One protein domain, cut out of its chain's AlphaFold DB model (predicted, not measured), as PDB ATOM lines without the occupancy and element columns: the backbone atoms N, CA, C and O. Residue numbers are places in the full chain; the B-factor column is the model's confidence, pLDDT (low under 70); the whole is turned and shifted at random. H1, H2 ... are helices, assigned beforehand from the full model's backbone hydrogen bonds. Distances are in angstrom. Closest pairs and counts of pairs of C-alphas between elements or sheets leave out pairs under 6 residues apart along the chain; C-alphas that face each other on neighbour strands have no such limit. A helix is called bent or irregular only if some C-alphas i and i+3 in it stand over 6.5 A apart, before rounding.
ATOM      1  N   THR A   2     164.525 161.008 190.654       74.56
ATOM      2  CA  THR A   2     164.623 161.911 189.491       74.56
ATOM      3  C   THR A   2     164.878 161.095 188.218       74.56
ATOM      4  O   THR A   2     165.536 160.058 188.290       74.56
ATOM      5  N   GLY A   3     164.398 161.536 187.049       73.75
ATOM      6  CA  GLY A   3     164.567 160.784 185.790       73.75
ATOM      7  C   GLY A   3     166.027 160.417 185.477       73.75
ATOM      8  O   GLY A   3     166.311 159.311 185.026       73.75
ATOM      9  N   GLN A   4     166.965 161.294 185.838       80.38
ATOM     10  CA  GLN A   4     168.404 161.088 185.654       80.38
ATOM     11  C   GLN A   4     168.980 159.974 186.551       80.38
ATOM     12  O   GLN A   4     169.814 159.192 186.103       80.38
ATOM     13  N   SER A   5     168.492 159.845 187.793       84.38
ATOM     14  CA  SER A   5     168.877 158.749 188.701       84.38
ATOM     15  C   SER A   5     168.421 157.380 188.189       84.38
ATOM     16  O   SER A   5     169.152 156.400 188.295       84.38
ATOM     17  N   ILE A   6     167.238 157.323 187.570       86.44
ATOM     18  CA  ILE A   6     166.679 156.096 186.991       86.44
ATOM     19  C   ILE A   6     167.475 155.668 185.756       86.44
ATOM     20  O   ILE A   6     167.793 154.490 185.618       86.44
ATOM     21  N   ALA A   7     167.817 156.615 184.879       87.12
ATOM     22  CA  ALA A   7     168.641 156.345 183.704       87.12
ATOM     23  C   ALA A   7     170.031 155.810 184.096       87.12
ATOM     24  O   ALA A   7     170.468 154.795 183.563       87.12
ATOM     25  N   CYS A   8     170.677 156.429 185.092       88.81
ATOM     26  CA  CYS A   8     171.972 155.979 185.611       88.81
ATOM     27  C   CYS A   8     171.909 154.552 186.188       88.81
ATOM     28  O   CYS A   8     172.771 153.718 185.904       88.81
ATOM     29  N   LEU A   9     170.850 154.240 186.946       90.38
ATOM     30  CA  LEU A   9     170.635 152.896 187.482       90.38
ATOM     31  C   LEU A   9     170.445 151.857 186.368       90.38
ATOM     32  O   LEU A   9     171.048 150.787 186.421       90.38
ATOM     33  N   LYS A  10     169.619 152.165 185.360       91.38
ATOM     34  CA  LYS A  10     169.393 151.276 184.214       91.38
ATOM     35  C   LYS A  10     170.687 150.989 183.457       91.38
ATOM     36  O   LYS A  10     170.944 149.828 183.152       91.38
ATOM     37  N   GLU A  11     171.510 152.006 183.207       91.50
ATOM     38  CA  GLU A  11     172.783 151.806 182.508       91.50
ATOM     39  C   GLU A  11     173.760 150.974 183.345       91.50
ATOM     40  O   GLU A  11     174.338 150.020 182.838       91.50
ATOM     41  N   SER A  12     173.842 151.223 184.655       90.38
ATOM     42  CA  SER A  12     174.682 150.418 185.558       90.38
ATOM     43  C   SER A  12     174.295 148.931 185.533       90.38
ATOM     44  O   SER A  12     175.148 148.045 185.507       90.38
ATOM     45  N   ILE A  13     172.992 148.629 185.518       90.94
ATOM     46  CA  ILE A  13     172.496 147.247 185.425       90.94
ATOM     47  C   ILE A  13     172.804 146.654 184.050       90.94
ATOM     48  O   ILE A  13     173.217 145.498 183.960       90.94
ATOM     49  N   ARG A  14     172.643 147.439 182.982       91.81
ATOM     50  CA  ARG A  14     172.970 147.027 181.617       91.81
ATOM     51  C   ARG A  14     174.445 146.656 181.481       91.81
ATOM     52  O   ARG A  14     174.747 145.597 180.938       91.81
ATOM     53  N   GLU A  15     175.349 147.464 182.028       91.00
ATOM     54  CA  GLU A  15     176.785 147.170 182.060       91.00
ATOM     55  C   GLU A  15     177.077 145.852 182.789       91.00
ATOM     56  O   GLU A  15     177.838 145.024 182.288       91.00
ATOM     57  N   ILE A  16     176.418 145.599 183.928       89.62
ATOM     58  CA  ILE A  16     176.542 144.327 184.656       89.62
ATOM     59  C   ILE A  16     176.046 143.148 183.806       89.62
ATOM     60  O   ILE A  16     176.686 142.099 183.792       89.62
ATOM     61  N   MET A  17     174.930 143.306 183.090       91.00
ATOM     62  CA  MET A  17     174.367 142.251 182.236       91.00
ATOM     63  C   MET A  17     175.249 141.934 181.021       91.00
ATOM     64  O   MET A  17     175.324 140.777 180.604       91.00
ATOM     65  N   LEU A  18     175.912 142.946 180.454       89.56
ATOM     66  CA  LEU A  18     176.812 142.795 179.309       89.56
ATOM     67  C   LEU A  18     178.207 142.291 179.714       89.56
ATOM     68  O   LEU A  18     178.917 141.710 178.890       89.56
ATOM     69  N   ASN A  19     178.595 142.464 180.979       90.94
ATOM     70  CA  ASN A  19     179.884 142.024 181.489       90.94
ATOM     71  C   ASN A  19     179.943 140.491 181.650       90.94
ATOM     72  O   ASN A  19     179.237 139.884 182.460       90.94
ATOM     73  N   VAL A  20     180.846 139.859 180.895       86.62
ATOM     74  CA  VAL A  20     181.036 138.400 180.876       86.62
ATOM     75  C   VAL A  20     181.428 137.848 182.252       86.62
ATOM     76  O   VAL A  20     180.905 136.804 182.649       86.62
ATOM     77  N   ASP A  21     182.248 138.572 183.016       90.81
ATOM     78  CA  ASP A  21     182.723 138.159 184.346       90.81
ATOM     79  C   ASP A  21     181.605 138.188 185.400       90.81
ATOM     80  O   ASP A  21     181.688 137.544 186.449       90.81
ATOM     81  N   LYS A  22     180.523 138.926 185.127       88.06
ATOM     82  CA  LYS A  22     179.359 139.064 186.013       88.06
ATOM     83  C   LYS A  22     178.229 138.088 185.685       88.06
ATOM     84  O   LYS A  22     177.259 138.012 186.441       88.06
ATOM     85  N   ARG A  23     178.361 137.265 184.636       85.69
ATOM     86  CA  ARG A  23     177.366 136.238 184.265       85.69
ATOM     87  C   ARG A  23     176.971 135.292 185.407       85.69
ATOM     88  O   ARG A  23     175.774 135.032 185.534       85.69
ATOM     89  N   PRO A  24     177.890 134.804 186.269       87.69
ATOM     90  CA  PRO A  24     177.500 133.962 187.403       87.69
ATOM     91  C   PRO A  24     176.563 134.681 188.382       87.69
ATOM     92  O   PRO A  24     175.635 134.075 188.915       87.69
ATOM     93  N   GLN A  25     176.768 135.988 188.584       86.12
ATOM     94  CA  GLN A  25     175.930 136.814 189.455       86.12
ATOM     95  C   GLN A  25     174.545 137.014 188.833       86.12
ATOM     96  O   GLN A  25     173.538 136.826 189.511       86.12
ATOM     97  N   LEU A  26     174.484 137.307 187.529       87.25
ATOM     98  CA  LEU A  26     173.221 137.412 186.792       87.25
ATOM     99  C   LEU A  26     172.410 136.110 186.867       87.25
ATOM    100  O   LEU A  26     171.211 136.145 187.137       87.25
ATOM    101  N   PHE A  27     173.067 134.962 186.695       86.62
ATOM    102  CA  PHE A  27     172.415 133.658 186.808       86.62
ATOM    103  C   PHE A  27     171.873 133.401 188.224       86.62
ATOM    104  O   PHE A  27     170.759 132.899 188.381       86.62
ATOM    105  N   ALA A  28     172.616 133.793 189.265       87.38
ATOM    106  CA  ALA A  28     172.147 133.704 190.646       87.38
ATOM    107  C   ALA A  28     170.894 134.567 190.886       87.38
ATOM    108  O   ALA A  28     169.930 134.086 191.484       87.38
ATOM    109  N   PHE A  29     170.863 135.798 190.360       86.12
ATOM    110  CA  PHE A  29     169.676 136.658 190.417       86.12
ATOM    111  C   PHE A  29     168.482 136.052 189.681       86.12
ATOM    112  O   PHE A  29     167.379 136.033 190.221       86.12
ATOM    113  N   GLN A  30     168.685 135.515 188.478       88.94
ATOM    114  CA  GLN A  30     167.623 134.855 187.713       88.94
ATOM    115  C   GLN A  30     167.032 133.669 188.469       88.94
ATOM    116  O   GLN A  30     165.812 133.543 188.560       88.94
ATOM    117  N   LYS A  31     167.886 132.832 189.067       87.44
ATOM    118  CA  LYS A  31     167.450 131.694 189.877       87.44
ATOM    119  C   LYS A  31     166.661 132.141 191.112       87.44
ATOM    120  O   LYS A  31     165.640 131.537 191.428       87.44
ATOM    121  N   ALA A  32     167.091 133.215 191.776       87.50
ATOM    122  CA  ALA A  32     166.351 133.798 192.894       87.50
ATOM    123  C   ALA A  32     164.972 134.320 192.448       87.50
ATOM    124  O   ALA A  32     163.963 133.969 193.054       87.50
ATOM    125  N   LEU A  33     164.902 135.061 191.338       86.12
ATOM    126  CA  LEU A  33     163.638 135.563 190.779       86.12
ATOM    127  C   LEU A  33     162.690 134.441 190.329       86.12
ATOM    128  O   LEU A  33     161.475 134.611 190.384       86.12
ATOM    129  N   GLN A  34     163.218 133.303 189.876       81.44
ATOM    130  CA  GLN A  34     162.416 132.128 189.521       81.44
ATOM    131  C   GLN A  34     161.807 131.431 190.744       81.44
ATOM    132  O   GLN A  34     160.751 130.820 190.616       81.44
ATOM    133  N   SER A  35     162.443 131.529 191.916       78.62
ATOM    134  CA  SER A  35     161.924 130.941 193.161       78.62
ATOM    135  C   SER A  35     160.757 131.721 193.777       78.62
ATOM    136  O   SER A  35     160.100 131.226 194.687       78.62
ATOM    137  N   TRP A  36     160.487 132.935 193.293       79.69
ATOM    138  CA  TRP A  36     159.421 133.796 193.799       79.69
ATOM    139  C   TRP A  36     158.093 133.485 193.097       79.69
ATOM    140  O   TRP A  36     157.769 134.081 192.069       79.69
ATOM    141  N   SER A  37     157.328 132.543 193.655       73.94
ATOM    142  CA  SER A  37     156.002 132.134 193.158       73.94
ATOM    143  C   SER A  37     154.880 133.128 193.467       73.94
ATOM    144  O   SER A  37     153.843 133.094 192.813       73.94
ATOM    145  N   ASP A  38     155.083 134.021 194.435       84.25
ATOM    146  CA  ASP A  38     153.999 134.833 195.009       84.25
ATOM    147  C   ASP A  38     153.755 136.148 194.249       84.25
ATOM    148  O   ASP A  38     152.904 136.954 194.625       84.25
ATOM    149  N   ILE A  39     154.510 136.398 193.173       89.25
ATOM    150  CA  ILE A  39     154.381 137.621 192.378       89.25
ATOM    151  C   ILE A  39     153.169 137.513 191.456       89.25
ATOM    152  O   ILE A  39     153.156 136.724 190.512       89.25
ATOM    153  N   THR A  40     152.181 138.377 191.683       90.62
ATOM    154  CA  THR A  40     150.974 138.461 190.854       90.62
ATOM    155  C   THR A  40     151.061 139.576 189.809       90.62
ATOM    156  O   THR A  40     151.829 140.535 189.938       90.62
ATOM    157  N   LEU A  41     150.216 139.484 188.776       92.00
ATOM    158  CA  LEU A  41     150.074 140.526 187.755       92.00
ATOM    159  C   LEU A  41     149.729 141.886 188.380       92.00
ATOM    160  O   LEU A  41     150.306 142.905 188.009       92.00
ATOM    161  N   GLU A  42     148.839 141.901 189.371       93.25
ATOM    162  CA  GLU A  42     148.428 143.121 190.071       93.25
ATOM    163  C   GLU A  42     149.604 143.796 190.798       93.25
ATOM    164  O   GLU A  42     149.758 145.016 190.726       93.25
ATOM    165  N   MET A  43     150.471 143.017 191.459       92.75
ATOM    166  CA  MET A  43     151.666 143.546 192.128       92.75
ATOM    167  C   MET A  43     152.642 144.187 191.133       92.75
ATOM    168  O   MET A  43     153.177 145.269 191.387       92.75
ATOM    169  N   LEU A  44     152.847 143.545 189.979       93.00
ATOM    170  CA  LEU A  44     153.718 144.063 188.921       93.00
ATOM    171  C   LEU A  44     153.158 145.353 188.310       93.00
ATOM    172  O   LEU A  44     153.910 146.298 188.090       93.00
ATOM    173  N   LEU A  45     151.843 145.427 188.098       93.31
ATOM    174  CA  LEU A  45     151.179 146.611 187.545       93.31
ATOM    175  C   LEU A  45     151.188 147.817 188.498       93.31
ATOM    176  O   LEU A  45     151.185 148.955 188.033       93.31
ATOM    177  N   LYS A  46     151.231 147.587 189.816       93.69
ATOM    178  CA  LYS A  46     151.398 148.647 190.828       93.69
ATOM    179  C   LYS A  46     152.843 149.144 190.954       93.69
ATOM    180  O   LYS A  46     153.078 150.179 191.577       93.69
ATOM    181  N   SER A  47     153.811 148.412 190.402       90.19
ATOM    182  CA  SER A  47     155.231 148.757 190.497       90.19
ATOM    183  C   SER A  47     155.580 149.945 189.602       90.19
ATOM    184  O   SER A  47     154.972 150.170 188.555       90.19
ATOM    185  N   HIS A  48     156.610 150.706 189.981       90.75
ATOM    186  CA  HIS A  48     157.098 151.777 189.120       90.75
ATOM    187  C   HIS A  48     157.633 151.182 187.809       90.75
ATOM    188  O   HIS A  48     158.384 150.207 187.829       90.75
ATOM    189  N   ARG A  49     157.329 151.812 186.667       89.88
ATOM    190  CA  ARG A  49     157.712 151.317 185.331       89.88
ATOM    191  C   ARG A  49     159.180 150.888 185.238       89.88
ATOM    192  O   ARG A  49     159.471 149.778 184.813       89.88
ATOM    193  N   ALA A  50     160.096 151.740 185.697       90.06
ATOM    194  CA  ALA A  50     161.524 151.434 185.658       90.06
ATOM    195  C   ALA A  50     161.918 150.195 186.482       90.06
ATOM    196  O   ALA A  50     162.827 149.475 186.091       90.06
ATOM    197  N   GLN A  51     161.234 149.929 187.603       91.19
ATOM    198  CA  GLN A  51     161.467 148.712 188.387       91.19
ATOM    199  C   GLN A  51     161.017 147.485 187.598       91.19
ATOM    200  O   GLN A  51     161.731 146.489 187.563       91.19
ATOM    201  N   LEU A  52     159.867 147.576 186.926       92.25
ATOM    202  CA  LEU A  52     159.344 146.496 186.098       92.25
ATOM    203  C   LEU A  52     160.263 146.192 184.903       92.25
ATOM    204  O   LEU A  52     160.563 145.031 184.651       92.25
ATOM    205  N   GLU A  53     160.775 147.217 184.221       93.31
ATOM    206  CA  GLU A  53     161.754 147.064 183.132       93.31
ATOM    207  C   GLU A  53     163.041 146.382 183.616       93.31
ATOM    208  O   GLU A  53     163.526 145.454 182.971       93.31
ATOM    209  N   ILE A  54     163.553 146.778 184.788       92.38
ATOM    210  CA  ILE A  54     164.718 146.143 185.418       92.38
ATOM    211  C   ILE A  54     164.437 144.676 185.756       92.38
ATOM    212  O   ILE A  54     165.244 143.804 185.434       92.38
ATOM    213  N   LEU A  55     163.293 144.384 186.376       92.75
ATOM    214  CA  LEU A  55     162.902 143.022 186.743       92.75
ATOM    215  C   LEU A  55     162.778 142.117 185.513       92.75
ATOM    216  O   LEU A  55     163.276 140.991 185.532       92.75
ATOM    217  N   VAL A  56     162.156 142.606 184.438       92.94
ATOM    218  CA  VAL A  56     162.027 141.867 183.174       92.94
ATOM    219  C   VAL A  56     163.392 141.660 182.522       92.94
ATOM    220  O   VAL A  56     163.697 140.533 182.130       92.94
ATOM    221  N   ALA A  57     164.234 142.694 182.448       93.44
ATOM    222  CA  ALA A  57     165.579 142.589 181.882       93.44
ATOM    223  C   ALA A  57     166.413 141.530 182.615       93.44
ATOM    224  O   ALA A  57     166.962 140.622 181.990       93.44
ATOM    225  N   LEU A  58     166.433 141.583 183.951       92.12
ATOM    226  CA  LEU A  58     167.154 140.619 184.779       92.12
ATOM    227  C   LEU A  58     166.590 139.205 184.617       92.12
ATOM    228  O   LEU A  58     167.355 138.279 184.350       92.12
ATOM    229  N   LYS A  59     165.263 139.029 184.710       91.19
ATOM    230  CA  LYS A  59     164.609 137.714 184.608       91.19
ATOM    231  C   LYS A  59     164.822 137.058 183.245       91.19
ATOM    232  O   LYS A  59     165.094 135.863 183.176       91.19
ATOM    233  N   THR A  60     164.710 137.829 182.166       90.44
ATOM    234  CA  THR A  60     164.841 137.317 180.793       90.44
ATOM    235  C   THR A  60     166.291 137.215 180.327       90.44
ATOM    236  O   THR A  60     166.575 136.425 179.425       90.44
ATOM    237  N   GLY A  61     167.194 137.990 180.940       90.38
ATOM    238  CA  GLY A  61     168.582 138.155 180.513       90.38
ATOM    239  C   GLY A  61     168.749 139.085 179.309       90.38
ATOM    240  O   GLY A  61     169.794 139.039 178.666       90.38
ATOM    241  N   LEU A  62     167.735 139.891 178.976       91.31
ATOM    242  CA  LEU A  62     167.711 140.732 177.779       91.31
ATOM    243  C   LEU A  62     167.886 142.215 178.158       91.31
ATOM    244  O   LEU A  62     166.973 142.802 178.742       91.31
ATOM    245  N   PRO A  63     169.040 142.839 177.846       91.56
ATOM    246  CA  PRO A  63     169.311 144.232 178.212       91.56
ATOM    247  C   PRO A  63     168.447 145.236 177.436       91.56
ATOM    248  O   PRO A  63     168.271 146.362 177.898       91.56
ATOM    249  N   ASP A  64     167.869 144.835 176.302       90.44
ATOM    250  CA  ASP A  64     167.043 145.696 175.443       90.44
ATOM    251  C   ASP A  64     165.818 146.264 176.177       90.44
ATOM    252  O   ASP A  64     165.380 147.378 175.894       90.44
ATOM    253  N   TYR A  65     165.310 145.556 177.192       91.81
ATOM    254  CA  TYR A  65     164.236 146.045 178.063       91.81
ATOM    255  C   TYR A  65     164.616 147.296 178.872       91.81
ATOM    256  O   TYR A  65     163.732 148.033 179.303       91.81
ATOM    257  N   LEU A  66     165.912 147.562 179.077       90.81
ATOM    258  CA  LEU A  66     166.397 148.747 179.792       90.81
ATOM    259  C   LEU A  66     166.498 149.977 178.883       90.81
ATOM    260  O   LEU A  66     166.414 151.099 179.380       90.81
ATOM    261  N   GLN A  67     166.661 149.762 177.575       82.12
ATOM    262  CA  GLN A  67     166.892 150.814 176.580       82.12
ATOM    263  C   GLN A  67     165.619 151.294 175.881       82.12
ATOM    264  O   GLN A  67     165.674 152.212 175.069       82.12
ATOM    265  N   GLN A  68     164.479 150.666 176.160       68.81
ATOM    266  CA  GLN A  68     163.234 151.018 175.502       68.81
ATOM    267  C   GLN A  68     162.703 152.382 175.954       68.81
ATOM    268  O   GLN A  68     162.432 152.604 177.138       68.81
ATOM    269  N   ASP A  69     162.439 153.247 174.975       62.22
ATOM    270  CA  ASP A  69     161.441 154.304 175.113       62.22
ATOM    271  C   ASP A  69     160.064 153.663 175.340       62.22
ATOM    272  O   ASP A  69     159.859 152.500 174.986       62.22
ATOM    273  N   ASN A  70     159.113 154.411 175.913       66.44
ATOM    274  CA  ASN A  70     157.786 153.980 176.408       66.44
ATOM    275  C   ASN A  70     156.868 153.169 175.437       66.44
ATOM    276  O   ASN A  70     155.692 152.974 175.731       66.44
ATOM    277  N   SER A  71     157.373 152.687 174.301       71.94
ATOM    278  CA  SER A  71     156.750 151.848 173.270       71.94
ATOM    279  C   SER A  71     156.092 150.554 173.768       71.94
ATOM    280  O   SER A  71     155.136 150.080 173.153       71.94
ATOM    281  N   VAL A  72     156.561 149.977 174.877       83.94
ATOM    282  CA  VAL A  72     155.964 148.777 175.479       83.94
ATOM    283  C   VAL A  72     155.165 149.148 176.724       83.94
ATOM    284  O   VAL A  72     155.646 149.878 177.593       83.94
ATOM    285  N   SER A  73     153.934 148.641 176.828       90.69
ATOM    286  CA  SER A  73     153.063 148.904 177.974       90.69
ATOM    287  C   SER A  73     153.547 148.177 179.241       90.69
ATOM    288  O   SER A  73     154.100 147.078 179.145       90.69
ATOM    289  N   PRO A  74     153.305 148.730 180.448       91.88
ATOM    290  CA  PRO A  74     153.586 148.026 181.703       91.88
ATOM    291  C   PRO A  74     152.893 146.659 181.785       91.88
ATOM    292  O   PRO A  74     153.487 145.703 182.271       91.88
ATOM    293  N   THR A  75     151.682 146.536 181.236       94.00
ATOM    294  CA  THR A  75     150.970 145.254 181.137       94.00
ATOM    295  C   THR A  75     151.760 144.221 180.349       94.00
ATOM    296  O   THR A  75     151.946 143.113 180.836       94.00
ATOM    297  N   HIS A  76     152.306 144.591 179.189       92.88
ATOM    298  CA  HIS A  76     153.113 143.671 178.392       92.88
ATOM    299  C   HIS A  76     154.383 143.231 179.131       92.88
ATOM    300  O   HIS A  76     154.729 142.054 179.109       92.88
ATOM    301  N   LEU A  77     155.062 144.151 179.824       94.12
ATOM    302  CA  LEU A  77     156.231 143.812 180.642       94.12
ATOM    303  C   LEU A  77     155.873 142.826 181.762       94.12
ATOM    304  O   LEU A  77     156.602 141.862 181.992       94.12
ATOM    305  N   ALA A  78     154.740 143.041 182.432       95.00
ATOM    306  CA  ALA A  78     154.270 142.147 183.480       95.00
ATOM    307  C   ALA A  78     153.886 140.761 182.929       95.00
ATOM    308  O   ALA A  78     154.262 139.747 183.511       95.00
ATOM    309  N   GLU A  79     153.221 140.697 181.772       95.19
ATOM    310  CA  GLU A  79     152.901 139.441 181.082       95.19
ATOM    311  C   GLU A  79     154.165 138.673 180.663       95.19
ATOM    312  O   GLU A  79     154.233 137.459 180.848       95.19
ATOM    313  N   VAL A  80     155.198 139.361 180.163       95.00
ATOM    314  CA  VAL A  80     156.504 138.741 179.870       95.00
ATOM    315  C   VAL A  80     157.161 138.223 181.151       95.00
ATOM    316  O   VAL A  80     157.664 137.098 181.170       95.00
ATOM    317  N   PHE A  81     157.140 139.003 182.240       93.88
ATOM    318  CA  PHE A  81     157.690 138.573 183.529       93.88
ATOM    319  C   PHE A  81     157.014 137.295 184.037       93.88
ATOM    320  O   PHE A  81     157.680 136.431 184.607       93.88
ATOM    321  N   LEU A  82     155.704 137.164 183.833       93.25
ATOM    322  CA  LEU A  82     154.913 135.998 184.229       93.25
ATOM    323  C   LEU A  82     154.938 134.860 183.197       93.25
ATOM    324  O   LEU A  82     154.250 133.865 183.389       93.25
ATOM    325  N   HIS A  83     155.740 134.981 182.133       93.12
ATOM    326  CA  HIS A  83     155.836 134.007 181.042       93.12
ATOM    327  C   HIS A  83     154.531 133.786 180.254       93.12
ATOM    328  O   HIS A  83     154.384 132.766 179.587       93.12
TER     329      HIS A  83
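AT A GLANCE: This is residues 2 to 83 of the 438 residues of the protein "Protein OBERON 4" of Morella rubra (UniProt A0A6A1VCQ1). Helix H4 is the core, with H1 and H6 on its two sides, each running the same way as H4. H2 crosses the last residues of H4, 58 to 60; the short H5 packs on H4 and H3 packs on H6. The printed part has 82 residues with six named helices, H1 to H6 along the chain, and no named strand: the class is all helix. It is compact, with a radius of gyration of the C-alphas of 12.5 A and spans of 35 by 31 by 19 A.

HOW THE PARTS SIT: Start with H1, residues 3 to 18; it touches H2, residues 20 to 34, only at the corner, closest at C-alphas 16 and 22, 6.1 A apart. Next find H3, residues 41 to 46, apart from H1 and H2. Then comes the hub H4, residues 49 to 60, which touches H1 at a shallow tilt of 4 degrees, the same way, closest at C-alphas 10 and 54, 7.0 A. With residues 58 to 60 alone H4 touches H2, about perpendicular at 76 degrees, closest at C-alphas 59 and 30, 5.2 A. H5, residues 64 to 67, touches H4, closest at C-alphas 65 and 57, 5.3 A. H6, residues 74 to 81, touches H4, closest at C-alphas 81 and 56, 5.5 A, at a shallow tilt of 21 degrees, the same way. H6 touches H3 at a steep tilt of 45 degrees, opposite ways, closest at C-alphas 78 and 44, 5.8 A. In H1, H3, H4 and H6 every O i to N i+4 pair is within hydrogen-bond range; in H2 9 of 11 are, and H5 is too short for such a pair.

IN THESE COORDINATES: Find C-alpha 3 at (164.567, 160.784, 185.790); from there H1 runs 22.7 A. H2 spans 21.5 A and is irregular, with C-alphas 21 and 24 7.4 A apart. H4 spans 16.4 A, and H6 ends at C-alpha 81, (157.690, 138.573, 183.529).

THE WHOLE: The C-alphas farthest apart, Asp 21 and Glu 42, are 35.1 A apart. The printed part has no cut and no long link. Residues 68 to 70 are under pLDDT 70.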